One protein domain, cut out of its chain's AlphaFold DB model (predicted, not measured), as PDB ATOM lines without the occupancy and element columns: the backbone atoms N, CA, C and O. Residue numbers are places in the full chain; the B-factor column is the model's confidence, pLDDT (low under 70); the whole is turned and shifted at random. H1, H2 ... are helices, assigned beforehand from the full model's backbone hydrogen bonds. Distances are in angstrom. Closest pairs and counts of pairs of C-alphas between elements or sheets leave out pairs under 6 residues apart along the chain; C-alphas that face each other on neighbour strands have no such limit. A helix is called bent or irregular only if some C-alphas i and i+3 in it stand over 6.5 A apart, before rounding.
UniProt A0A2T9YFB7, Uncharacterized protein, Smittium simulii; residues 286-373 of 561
ATOM      1  N   THR A 286      19.618 -16.719 -30.045       77.56
ATOM      2  CA  THR A 286      20.558 -17.427 -30.937       77.56
ATOM      3  C   THR A 286      21.584 -18.256 -30.155       77.56
ATOM      4  O   THR A 286      21.980 -19.320 -30.615       77.56
ATOM      5  N   GLN A 287      21.953 -17.832 -28.942       77.25
ATOM      6  CA  GLN A 287      22.745 -18.623 -27.984       77.25
ATOM      7  C   GLN A 287      21.921 -19.714 -27.256       77.25
ATOM      8  O   GLN A 287      22.406 -20.327 -26.307       77.25
ATOM      9  N   GLY A 288      20.669 -19.960 -27.661       77.69
ATOM     10  CA  GLY A 288      19.825 -21.040 -27.142       77.69
ATOM     11  C   GLY A 288      19.141 -20.768 -25.796       77.69
ATOM     12  O   GLY A 288      18.547 -21.683 -25.227       77.69
ATOM     13  N   LEU A 289      19.188 -19.541 -25.256       80.94
ATOM     14  CA  LEU A 289      18.530 -19.243 -23.982       80.94
ATOM     15  C   LEU A 289      17.006 -19.139 -24.148       80.94
ATOM     16  O   LEU A 289      16.492 -18.328 -24.920       80.94
ATOM     17  N   GLY A 290      16.274 -19.904 -23.333       81.38
ATOM     18  CA  GLY A 290      14.815 -19.836 -23.252       81.38
ATOM     19  C   GLY A 290      14.299 -18.451 -22.839       81.38
ATOM     20  O   GLY A 290      14.930 -17.731 -22.059       81.38
ATOM     21  N   THR A 291      13.116 -18.084 -23.334       77.50
ATOM     22  CA  THR A 291      12.517 -16.738 -23.215       77.50
ATOM     23  C   THR A 291      12.472 -16.191 -21.785       77.50
ATOM     24  O   THR A 291      12.775 -15.016 -21.577       77.50
ATOM     25  N   TYR A 292      12.172 -17.030 -20.789       76.94
ATOM     26  CA  TYR A 292      12.169 -16.648 -19.370       76.94
ATOM     27  C   TYR A 292      13.567 -16.286 -18.840       76.94
ATOM     28  O   TYR A 292      13.710 -15.302 -18.114       76.94
ATOM     29  N   ALA A 293      14.611 -17.020 -19.241       72.62
ATOM     30  CA  ALA A 293      15.993 -16.721 -18.859       72.62
ATOM     31  C   ALA A 293      16.479 -15.418 -19.515       72.62
ATOM     32  O   ALA A 293      17.050 -14.560 -18.840       72.62
ATOM     33  N   VAL A 294      16.171 -15.219 -20.804       75.94
ATOM     34  CA  VAL A 294      16.432 -13.955 -21.517       75.94
ATOM     35  C   VAL A 294      15.709 -12.788 -20.832       75.94
ATOM     36  O   VAL A 294      16.320 -11.752 -20.567       75.94
ATOM     37  N   GLY A 295      14.440 -12.974 -20.452       72.50
ATOM     38  CA  GLY A 295      13.659 -11.996 -19.692       72.50
ATOM     39  C   GLY A 295      14.307 -11.617 -18.358       72.50
ATOM     40  O   GLY A 295      14.485 -10.429 -18.079       72.50
ATOM     41  N   PHE A 296      14.729 -12.600 -17.560       72.50
ATOM     42  CA  PHE A 296      15.411 -12.380 -16.278       72.50
ATOM     43  C   PHE A 296      16.747 -11.626 -16.444       72.50
ATOM     44  O   PHE A 296      17.028 -10.670 -15.718       72.50
ATOM     45  N   ILE A 297      17.540 -11.992 -17.457       69.50
ATOM     46  CA  ILE A 297      18.845 -11.389 -17.787       69.50
ATOM     47  C   ILE A 297      18.724  -9.930 -18.274       69.50
ATOM     48  O   ILE A 297      19.634  -9.115 -18.051       69.50
ATOM     49  N   LEU A 298      17.616  -9.575 -18.932       67.50
ATOM     50  CA  LEU A 298      17.337  -8.213 -19.403       67.50
ATOM     51  C   LEU A 298      16.654  -7.338 -18.334       67.50
ATOM     52  O   LEU A 298      16.990  -6.160 -18.219       67.50
ATOM     53  N   SER A 299      15.801  -7.907 -17.475       61.12
ATOM     54  CA  SER A 299      15.017  -7.185 -16.444       61.12
ATOM     55  C   SER A 299      15.838  -6.568 -15.298       61.12
ATOM     56  O   SER A 299      15.293  -5.944 -14.382       61.12
ATOM     57  N   ASN A 300      17.163  -6.719 -15.307       63.84
ATOM     58  CA  ASN A 300      18.035  -6.218 -14.252       63.84
ATOM     59  C   ASN A 300      18.057  -4.674 -14.216       63.84
ATOM     60  O   ASN A 300      18.785  -4.019 -14.970       63.84
ATOM     61  N   LYS A 301      17.321  -4.081 -13.263       56.12
ATOM     62  CA  LYS A 301      17.208  -2.622 -13.057       56.12
ATOM     63  C   LYS A 301      18.563  -1.895 -12.937       56.12
ATOM     64  O   LYS A 301      18.656  -0.734 -13.332       56.12
ATOM     65  N   ARG A 302      19.632  -2.545 -12.444       54.09
ATOM     66  CA  ARG A 302      20.993  -1.960 -12.422       54.09
ATOM     67  C   ARG A 302      21.630  -1.936 -13.821       54.09
ATOM     68  O   ARG A 302      22.320  -0.973 -14.142       54.09
ATOM     69  N   ARG A 303      21.384  -2.949 -14.661       56.78
ATOM     70  CA  ARG A 303      21.866  -3.039 -16.056       56.78
ATOM     71  C   ARG A 303      21.183  -1.995 -16.948       56.78
ATOM     72  O   ARG A 303      21.877  -1.252 -17.637       56.78
ATOM     73  N   VAL A 304      19.857  -1.861 -16.844       57.97
ATOM     74  CA  VAL A 304      19.064  -0.842 -17.564       57.97
ATOM     75  C   VAL A 304      19.518   0.579 -17.195       57.97
ATOM     76  O   VAL A 304      19.860   1.369 -18.074       57.97
ATOM     77  N   ARG A 305      19.649   0.885 -15.892       59.34
ATOM     78  CA  ARG A 305      20.144   2.195 -15.418       59.34
ATOM     79  C   ARG A 305      21.577   2.518 -15.866       59.34
ATOM     80  O   ARG A 305      21.899   3.694 -15.986       59.34
ATOM     81  N   ARG A 306      22.443   1.525 -16.116       58.69
ATOM     82  CA  ARG A 306      23.780   1.767 -16.703       58.69
ATOM     83  C   ARG A 306      23.686   2.142 -18.184       58.69
ATOM     84  O   ARG A 306      24.331   3.102 -18.577       58.69
ATOM     85  N   ARG A 307      22.857   1.455 -18.979       61.66
ATOM     86  CA  ARG A 307      22.691   1.736 -20.423       61.66
ATOM     87  C   ARG A 307      22.202   3.153 -20.684       61.66
ATOM     88  O   ARG A 307      22.865   3.894 -21.394       61.66
ATOM     89  N   SER A 308      21.130   3.566 -20.008       61.78
ATOM     90  CA  SER A 308      20.610   4.943 -20.074       61.78
ATOM     91  C   SER A 308      21.654   6.010 -19.686       61.78
ATOM     92  O   SER A 308      21.612   7.122 -20.200       61.78
ATOM     93  N   ARG A 309      22.626   5.678 -18.822       63.59
ATOM     94  CA  ARG A 309      23.732   6.576 -18.432       63.59
ATOM     95  C   ARG A 309      24.937   6.543 -19.378       63.59
ATOM     96  O   ARG A 309      25.805   7.403 -19.249       63.59
ATOM     97  N   TYR A 310      25.031   5.553 -20.265       74.00
ATOM     98  CA  TYR A 310      26.188   5.329 -21.138       74.00
ATOM     99  C   TYR A 310      25.883   5.519 -22.629       74.00
ATOM    100  O   TYR A 310      26.819   5.774 -23.383       74.00
ATOM    101  N   SER A 311      24.614   5.491 -23.051       76.50
ATOM    102  CA  SER A 311      24.218   5.668 -24.456       76.50
ATOM    103  C   SER A 311      24.764   6.959 -25.075       76.50
ATOM    104  O   SER A 311      25.228   6.940 -26.208       76.50
ATOM    105  N   SER A 312      24.806   8.063 -24.324       81.88
ATOM    106  CA  SER A 312      25.325   9.346 -24.816       81.88
ATOM    107  C   SER A 312      26.825   9.321 -25.135       81.88
ATOM    108  O   SER A 312      27.229   9.869 -26.154       81.88
ATOM    109  N   ILE A 313      27.662   8.672 -24.317       87.38
ATOM    110  CA  ILE A 313      29.101   8.540 -24.613       87.38
ATOM    111  C   ILE A 313      29.374   7.439 -25.646       87.38
ATOM    112  O   ILE A 313      30.288   7.568 -26.455       87.38
ATOM    113  N   GLN A 314      28.553   6.388 -25.660       87.75
ATOM    114  CA  GLN A 314      28.595   5.347 -26.683       87.75
ATOM    115  C   GLN A 314      28.286   5.924 -28.071       87.75
ATOM    116  O   GLN A 314      29.060   5.699 -28.997       87.75
ATOM    117  N   GLN A 315      27.241   6.749 -28.195       82.88
ATOM    118  CA  GLN A 315      26.912   7.440 -29.440       82.88
ATOM    119  C   GLN A 315      28.038   8.388 -29.868       82.88
ATOM    120  O   GLN A 315      28.530   8.256 -30.982       82.88
ATOM    121  N   ARG A 316      28.554   9.241 -28.965       92.19
ATOM    122  CA  ARG A 316      29.677  10.149 -29.280       92.19
ATOM    123  C   ARG A 316      30.935   9.424 -29.793       92.19
ATOM    124  O   ARG A 316      31.685  10.013 -30.567       92.19
ATOM    125  N   PHE A 317      31.186   8.180 -29.376       92.88
ATOM    126  CA  PHE A 317      32.278   7.353 -29.912       92.88
ATOM    127  C   PHE A 317      31.973   6.810 -31.318       92.88
ATOM    128  O   PHE A 317      32.862   6.773 -32.169       92.88
ATOM    129  N   LEU A 318      30.725   6.413 -31.585       88.88
ATOM    130  CA  LEU A 318      30.290   5.988 -32.919       88.88
ATOM    131  C   LEU A 318      30.300   7.163 -33.910       88.88
ATOM    132  O   LEU A 318      30.854   7.025 -34.998       88.88
ATOM    133  N   ASP A 319      29.807   8.334 -33.500       89.12
ATOM    134  CA  ASP A 319      29.862   9.580 -34.276       89.12
ATOM    135  C   ASP A 319      31.316   9.952 -34.625       89.12
ATOM    136  O   ASP A 319      31.626  10.304 -35.763       89.12
ATOM    137  N   TRP A 320      32.239   9.808 -33.665       93.75
ATOM    138  CA  TRP A 320      33.674  10.025 -33.873       93.75
ATOM    139  C   TRP A 320      34.300   8.995 -34.828       93.75
ATOM    140  O   TRP A 320      35.117   9.374 -35.669       93.75
ATOM    141  N   ARG A 321      33.897   7.713 -34.774       93.00
ATOM    142  CA  ARG A 321      34.324   6.697 -35.759       93.00
ATOM    143  C   ARG A 321      33.840   7.053 -37.167       93.00
ATOM    144  O   ARG A 321      34.632   6.968 -38.102       93.00
ATOM    145  N   ILE A 322      32.593   7.508 -37.313       89.75
ATOM    146  CA  ILE A 322      32.026   7.959 -38.596       89.75
ATOM    147  C   ILE A 322      32.801   9.172 -39.135       89.75
ATOM    148  O   ILE A 322      33.229   9.157 -40.289       89.75
ATOM    149  N   LEU A 323      33.054  10.186 -38.299       90.50
ATOM    150  CA  LEU A 323      33.808  11.389 -38.672       90.50
ATOM    151  C   LEU A 323      35.234  11.060 -39.152       90.50
ATOM    152  O   LEU A 323      35.692  11.608 -40.154       90.50
ATOM    153  N   ASN A 324      35.903  10.117 -38.484       87.94
ATOM    154  CA  ASN A 324      37.234   9.624 -38.853       87.94
ATOM    155  C   ASN A 324      37.214   8.527 -39.941       87.94
ATOM    156  O   ASN A 324      38.259   7.950 -40.242       87.94
ATOM    157  N   LYS A 325      36.052   8.232 -40.548       91.19
ATOM    158  CA  LYS A 325      35.861   7.218 -41.607       91.19
ATOM    159  C   LYS A 325      36.305   5.797 -41.205       91.19
ATOM    160  O   LYS A 325      36.711   5.000 -42.050       91.19
ATOM    161  N   ILE A 326      36.218   5.467 -39.917       87.31
ATOM    162  CA  ILE A 326      36.629   4.178 -39.347       87.31
ATOM    163  C   ILE A 326      35.522   3.141 -39.567       87.31
ATOM    164  O   ILE A 326      34.543   3.089 -38.823       87.31
ATOM    165  N   THR A 327      35.701   2.293 -40.579       84.44
ATOM    166  CA  THR A 327      34.779   1.196 -40.927       84.44
ATOM    167  C   THR A 327      35.135  -0.149 -40.288       84.44
ATOM    168  O   THR A 327      34.301  -1.047 -40.273       84.44
ATOM    169  N   THR A 328      36.348  -0.305 -39.747       86.81
ATOM    170  CA  THR A 328      36.817  -1.549 -39.113       86.81
ATOM    171  C   THR A 328      36.302  -1.716 -37.684       86.81
ATOM    172  O   THR A 328      36.032  -0.727 -36.994       86.81
ATOM    173  N   ASP A 329      36.203  -2.970 -37.235       84.62
ATOM    174  CA  ASP A 329      35.699  -3.372 -35.916       84.62
ATOM    175  C   ASP A 329      36.319  -2.599 -34.742       84.62
ATOM    176  O   ASP A 329      37.454  -2.109 -34.799       84.62
ATOM    177  N   ILE A 330      35.558  -2.511 -33.646       89.06
ATOM    178  CA  ILE A 330      35.955  -1.778 -32.441       89.06
ATOM    179  C   ILE A 330      37.200  -2.431 -31.830       89.06
ATOM    180  O   ILE A 330      37.146  -3.515 -31.250       89.06
ATOM    181  N   SER A 331      38.326  -1.730 -31.935       89.75
ATOM    182  CA  SER A 331      39.645  -2.216 -31.527       89.75
ATOM    183  C   SER A 331      40.265  -1.351 -30.428       89.75
ATOM    184  O   SER A 331      39.923  -0.178 -30.249       89.75
ATOM    185  N   ALA A 332      41.204  -1.927 -29.670       88.00
ATOM    186  CA  ALA A 332      41.821  -1.255 -28.529       88.00
ATOM    187  C   ALA A 332      42.489   0.097 -28.882       88.00
ATOM    188  O   ALA A 332      42.273   1.044 -28.124       88.00
ATOM    189  N   PRO A 333      43.204   0.261 -30.021       89.00
ATOM    190  CA  PRO A 333      43.747   1.561 -30.424       89.00
ATOM    191  C   PRO A 333      42.667   2.626 -30.649       89.00
ATOM    192  O   PRO A 333      42.832   3.753 -30.198       89.00
ATOM    193  N   GLN A 334      41.537   2.282 -31.282       91.56
ATOM    194  CA  GLN A 334      40.445   3.235 -31.534       91.56
ATOM    195  C   GLN A 334      39.863   3.774 -30.219       91.56
ATOM    196  O   GLN A 334      39.670   4.979 -30.069       91.56
ATOM    197  N   ILE A 335      39.623   2.883 -29.248       92.31
ATOM    198  CA  ILE A 335      39.121   3.261 -27.919       92.31
ATOM    199  C   ILE A 335      40.156   4.124 -27.181       92.31
ATOM    200  O   ILE A 335      39.790   5.136 -26.587       92.31
ATOM    201  N   ILE A 336      41.441   3.752 -27.210       91.56
ATOM    202  CA  ILE A 336      42.513   4.499 -26.529       91.56
ATOM    203  C   ILE A 336      42.701   5.893 -27.143       91.56
ATOM    204  O   ILE A 336      42.791   6.862 -26.390       91.56
ATOM    205  N   ASN A 337      42.690   6.021 -28.472       90.62
ATOM    206  CA  ASN A 337      42.827   7.305 -29.163       90.62
ATOM    207  C   ASN A 337      41.673   8.251 -28.807       90.62
ATOM    208  O   ASN A 337      41.918   9.351 -28.315       90.62
ATOM    209  N   TYR A 338      40.424   7.789 -28.925       93.38
ATOM    210  CA  TYR A 338      39.251   8.585 -28.555       93.38
ATOM    211  C   TYR A 338      39.268   9.018 -27.078       93.38
ATOM    212  O   TYR A 338      39.040  10.181 -26.749       93.38
ATOM    213  N   LEU A 339      39.596   8.102 -26.159       91.75
ATOM    214  CA  LEU A 339      39.730   8.438 -24.738       91.75
ATOM    215  C   LEU A 339      40.898   9.399 -24.461       91.75
ATOM    216  O   LEU A 339      40.837  10.151 -23.488       91.75
ATOM    217  N   SER A 340      41.937   9.397 -25.299       86.81
ATOM    218  CA  SER A 340      43.065  10.331 -25.212       86.81
ATOM    219  C   SER A 340      42.685  11.726 -25.713       86.81
ATOM    220  O   SER A 340      43.023  12.705 -25.054       86.81
ATOM    221  N   GLU A 341      41.903  11.840 -26.791       86.31
ATOM    222  CA  GLU A 341      41.308  13.112 -27.229       86.31
ATOM    223  C   GLU A 341      40.419  13.713 -26.130       86.31
ATOM    224  O   GLU A 341      40.605  14.869 -25.744       86.31
ATOM    225  N   LEU A 342      39.529  12.915 -25.526       87.00
ATOM    226  CA  LEU A 342      38.706  13.358 -24.392       87.00
ATOM    227  C   LEU A 342      39.537  13.765 -23.158       87.00
ATOM    228  O   LEU A 342      39.142  14.650 -22.394       87.00
ATOM    229  N   PHE A 343      40.690  13.131 -22.935       82.94
ATOM    230  CA  PHE A 343      41.586  13.468 -21.827       82.94
ATOM    231  C   PHE A 343      42.400  14.745 -22.088       82.94
ATOM    232  O   PHE A 343      42.589  15.546 -21.175       82.94
ATOM    233  N   ILE A 344      42.858  14.966 -23.323       74.81
ATOM    234  CA  ILE A 344      43.741  16.083 -23.695       74.81
ATOM    235  C   ILE A 344      42.935  17.342 -24.051       74.81
ATOM    236  O   ILE A 344      43.231  18.431 -23.551       74.81
ATOM    237  N   MET A 345      41.905  17.205 -24.891       74.56
ATOM    238  CA  MET A 345      41.117  18.320 -25.429       74.56
ATOM    239  C   MET A 345      39.986  18.720 -24.471       74.56
ATOM    240  O   MET A 345      39.919  19.875 -24.051       74.56
ATOM    241  N   GLU A 346      39.148  17.760 -24.058       76.94
ATOM    242  CA  GLU A 346      38.043  17.987 -23.104       76.94
ATOM    243  C   GLU A 346      38.490  17.984 -21.629       76.94
ATOM    244  O   GLU A 346      37.708  18.347 -20.749       76.94
ATOM    245  N   LYS A 347      39.755  17.634 -21.343       75.06
ATOM    246  CA  LYS A 347      40.379  17.694 -20.002       75.06
ATOM    247  C   LYS A 347      39.602  16.912 -18.935       75.06
ATOM    248  O   LYS A 347      39.566  17.293 -17.761       75.06
ATOM    249  N   LEU A 348      38.963  15.811 -19.337       80.38
ATOM    250  CA  LEU A 348      38.120  15.015 -18.447       80.38
ATOM    251  C   LEU A 348      38.942  14.318 -17.350       80.38
ATOM    252  O   LEU A 348      40.028  13.793 -17.583       80.38
ATOM    253  N   LYS A 349      38.382  14.253 -16.135       81.75
ATOM    254  CA  LYS A 349      39.016  13.578 -14.990       81.75
ATOM    255  C   LYS A 349      39.284  12.098 -15.309       81.75
ATOM    256  O   LYS A 349      38.419  11.417 -15.858       81.75
ATOM    257  N   VAL A 350      40.415  11.555 -14.843       82.06
ATOM    258  CA  VAL A 350      40.812  10.138 -15.031       82.06
ATOM    259  C   VAL A 350      39.703   9.145 -14.639       82.06
ATOM    260  O   VAL A 350      39.494   8.142 -15.316       82.06
ATOM    261  N   GLY A 351      38.929   9.431 -13.584       83.12
ATOM    262  CA  GLY A 351      37.772   8.609 -13.196       83.12
ATOM    263  C   GLY A 351      36.654   8.558 -14.250       83.12
ATOM    264  O   GLY A 351      36.047   7.505 -14.447       83.12
ATOM    265  N   THR A 352      36.419   9.662 -14.957       86.31
ATOM    266  CA  THR A 352      35.483   9.739 -16.085       86.31
ATOM    267  C   THR A 352      36.013   8.931 -17.265       86.31
ATOM    268  O   THR A 352      35.299   8.067 -17.758       86.31
ATOM    269  N   ILE A 353      37.288   9.108 -17.635       88.75
ATOM    270  CA  ILE A 353      37.943   8.338 -18.709       88.75
ATOM    271  C   ILE A 353      37.887   6.825 -18.438       88.75
ATOM    272  O   ILE A 353      37.503   6.055 -19.315       88.75
ATOM    273  N   LYS A 354      38.160   6.380 -17.203       89.50
ATOM    274  CA  LYS A 354      38.007   4.968 -16.799       89.50
ATOM    275  C   LYS A 354      36.565   4.462 -16.912       89.50
ATOM    276  O   LYS A 354      36.352   3.324 -17.322       89.50
ATOM    277  N   THR A 355      35.581   5.299 -16.586       88.44
ATOM    278  CA  THR A 355      34.152   4.963 -16.729       88.44
ATOM    279  C   THR A 355      33.748   4.870 -18.203       88.44
ATOM    280  O   THR A 355      33.049   3.939 -18.596       88.44
ATOM    281  N   TYR A 356      34.232   5.793 -19.036       90.69
ATOM    282  CA  TYR A 356      33.986   5.817 -20.476       90.69
ATOM    283  C   TYR A 356      34.673   4.647 -21.193       90.69
ATOM    284  O   TYR A 356      34.058   4.050 -22.074       90.69
ATOM    285  N   LYS A 357      35.863   4.215 -20.746       91.38
ATOM    286  CA  LYS A 357      36.500   2.965 -21.200       91.38
ATOM    287  C   LYS A 357      35.560   1.769 -21.044       91.38
ATOM    288  O   LYS A 357      35.356   1.029 -21.999       91.38
ATOM    289  N   LEU A 358      34.949   1.605 -19.868       88.06
ATOM    290  CA  LEU A 358      34.007   0.510 -19.599       88.06
ATOM    291  C   LEU A 358      32.706   0.631 -20.412       88.06
ATOM    292  O   LEU A 358      32.179  -0.381 -20.868       88.06
ATOM    293  N   ALA A 359      32.203   1.851 -20.624       87.69
ATOM    294  CA  ALA A 359      31.031   2.096 -21.464       87.69
ATOM    295  C   ALA A 359      31.292   1.709 -22.932       87.69
ATOM    296  O   ALA A 359      30.517   0.951 -23.517       87.69
ATOM    297  N   ILE A 360      32.401   2.173 -23.508       89.38
ATOM    298  CA  ILE A 360      32.751   1.936 -24.913       89.38
ATOM    299  C   ILE A 360      33.151   0.473 -25.149       89.38
ATOM    300  O   ILE A 360      32.705  -0.116 -26.128       89.38
ATOM    301  N   LEU A 361      33.891  -0.159 -24.229       88.19
ATOM    302  CA  LEU A 361      34.192  -1.598 -24.301       88.19
ATOM    303  C   LEU A 361      32.924  -2.455 -24.421       88.19
ATOM    304  O   LEU A 361      32.943  -3.461 -25.118       88.19
ATOM    305  N   SER A 362      31.811  -2.044 -23.800       83.12
ATOM    306  CA  SER A 362      30.534  -2.770 -23.880       83.12
ATOM    307  C   SER A 362      29.768  -2.614 -25.205       83.12
ATOM    308  O   SER A 362      28.656  -3.127 -25.309       83.12
ATOM    309  N   LEU A 363      30.350  -1.931 -26.202       81.94
ATOM    310  CA  LEU A 363      29.890  -1.929 -27.598       81.94
ATOM    311  C   LEU A 363      30.560  -3.006 -28.465       81.94
ATOM    312  O   LEU A 363      30.085  -3.255 -29.565       81.94
ATOM    313  N   ALA A 364      31.673  -3.601 -28.022       82.88
ATOM    314  CA  ALA A 364      32.395  -4.601 -28.805       82.88
ATOM    315  C   ALA A 364      31.897  -6.016 -28.485       82.88
ATOM    316  O   ALA A 364      31.819  -6.392 -27.312       82.88
ATOM    317  N   ASP A 365      31.651  -6.839 -29.505       74.38
ATOM    318  CA  ASP A 365      31.134  -8.208 -29.332       74.38
ATOM    319  C   ASP A 365      32.057  -9.064 -28.451       74.38
ATOM    320  O   ASP A 365      31.619  -9.770 -27.544       74.38
ATOM    321  N   ASN A 366      33.370  -8.900 -28.637       77.56
ATOM    322  CA  ASN A 366      34.420  -9.553 -27.853       77.56
ATOM    323  C   ASN A 366      34.893  -8.715 -26.643       77.56
ATOM    324  O   ASN A 366      36.056  -8.794 -26.248       77.56
ATOM    325  N   SER A 367      34.005  -7.906 -26.050       78.62
ATOM    326  CA  SER A 367      34.291  -6.938 -24.967       78.62
ATOM    327  C   SER A 367      35.206  -7.435 -23.836       78.62
ATOM    328  O   SER A 367      36.050  -6.668 -23.378       78.62
ATOM    329  N   ILE A 368      35.076  -8.694 -23.399       78.44
ATOM    330  CA  ILE A 368      35.907  -9.296 -22.338       78.44
ATOM    331  C   ILE A 368      37.363  -9.432 -22.809       78.44
ATOM    332  O   ILE A 368      38.253  -8.782 -22.263       78.44
ATOM    333  N   LYS A 369      37.589 -10.188 -23.891       82.19
ATOM    334  CA  LYS A 369      38.913 -10.404 -24.499       82.19
ATOM    335  C   LYS A 369      39.556  -9.095 -24.976       82.19
ATOM    336  O   LYS A 369      40.774  -8.951 -24.969       82.19
ATOM    337  N   LEU A 370      38.737  -8.118 -25.372       83.81
ATOM    338  CA  LEU A 370      39.193  -6.776 -25.724       83.81
ATOM    339  C   LEU A 370      39.648  -5.978 -24.489       83.81
ATOM    340  O   LEU A 370      40.646  -5.268 -24.569       83.81
ATOM    341  N   ALA A 371      38.965  -6.100 -23.346       85.31
ATOM    342  CA  ALA A 371      39.330  -5.414 -22.104       85.31
ATOM    343  C   ALA A 371      40.654  -5.916 -21.495       85.31
ATOM    344  O   ALA A 371      41.355  -5.139 -20.844       85.31
ATOM    345  N   GLU A 372      41.000  -7.183 -21.737       87.94
ATOM    346  CA  GLU A 372      42.255  -7.833 -21.326       87.94
ATOM    347  C   GLU A 372      43.477  -7.394 -22.159       87.94
ATOM    348  O   GLU A 372      44.615  -7.688 -21.794       87.94
ATOM    349  N   HIS A 373      43.275  -6.670 -23.266       90.69
ATOM    350  CA  HIS A 373      44.354  -6.279 -24.174       90.69
ATOM    351  C   HIS A 373      45.410  -5.390 -23.472       90.69
ATOM    352  O   HIS A 373      45.048  -4.349 -22.911       90.69
TER     353      HIS A 373
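AT A GLANCE: This is residues 286 to 373 of the 561 residues of an uncharacterized protein of Smittium simulii (UniProt A0A2T9YFB7). A small body of helices has a long arm sticking out of it: the helices H3 and H4 fold back on each other as a hairpin, the second arm of the bent helix H2 packs crosswise on H4, and the short helix H5 follows beyond the end of H4. Residues 286 to 305, which hold H1 and the first residues of H2, stick out from this body and make the length of the whole. The printed part has 88 residues with five named helices, H1 to H5 in order along the chain, and no named strand; its class is all helix. It is only just loose, close to compact, with a radius of gyration of the C-alphas of 14.9 A, and its C-alphas span 46 by 27 by 24 A.

IN THESE COORDINATES: The longest helix, H2, has residues 301 to 323; by its hydrogen bonds it was assigned as one helix, but it is bent, with C-alphas 309 and 312 standing 7.1 A apart. Its arms are H2a, residues 301 to 309, 12.5 A long, and H2b, residues 312 to 323, 16.4 A long, with C-alpha 323 at (33.808, 11.389, -38.672). Before it, H1 has residues 291 to 298 and begins with C-alpha 291 at (12.517, -16.738, -23.215). After it come H3, residues 332 to 344, 18.1 A long, and H4, residues 350 to 361, 16.4 A long. H5, residues 367 to 371, ends with C-alpha 371 at (39.330, -5.414, -22.104).

HOW THE PARTS SIT: H2a and H2b stand at a steep tilt of 44 degrees. H2b touches H4, with the C-alphas of Gln 314 and Ile 360 closest at 5.7 A, and their lines are only just about perpendicular at 71 degrees. H2b and H3 are close but not clearly touching, with the C-alphas of Phe 317 and Tyr 338 closest at 7.2 A. H3 and H4 form a helical hairpin: they touch at a shallow tilt of 31 degrees, opposite ways, with the C-alphas of Leu 339 and Ile 353 closest at 6.3 A. H4, the hub, also touches H5, only just and only at the corner, with 3 pairs of C-alphas within 8 A, those of Leu 361 and Ser 367 closest at 5.4 A. H1 and H2a are close but not clearly touching, with the C-alphas of Leu 298 and Val 304 closest at 7.8 A. H1 is apart from H2b, H3, H4 and H5. In H1, H2b, H3, H4 and H5 every O i to N i+4 pair is within hydrogen-bond range; in H2a 4 of 5 are.

THE WHOLE: The C-alphas of Gly 290 and Met 345, the two farthest apart, are 46.4 A apart. The printed part has no cut and no long link. The mean pLDDT of the printed part is 81.0; residues 297 to 309 are under 70.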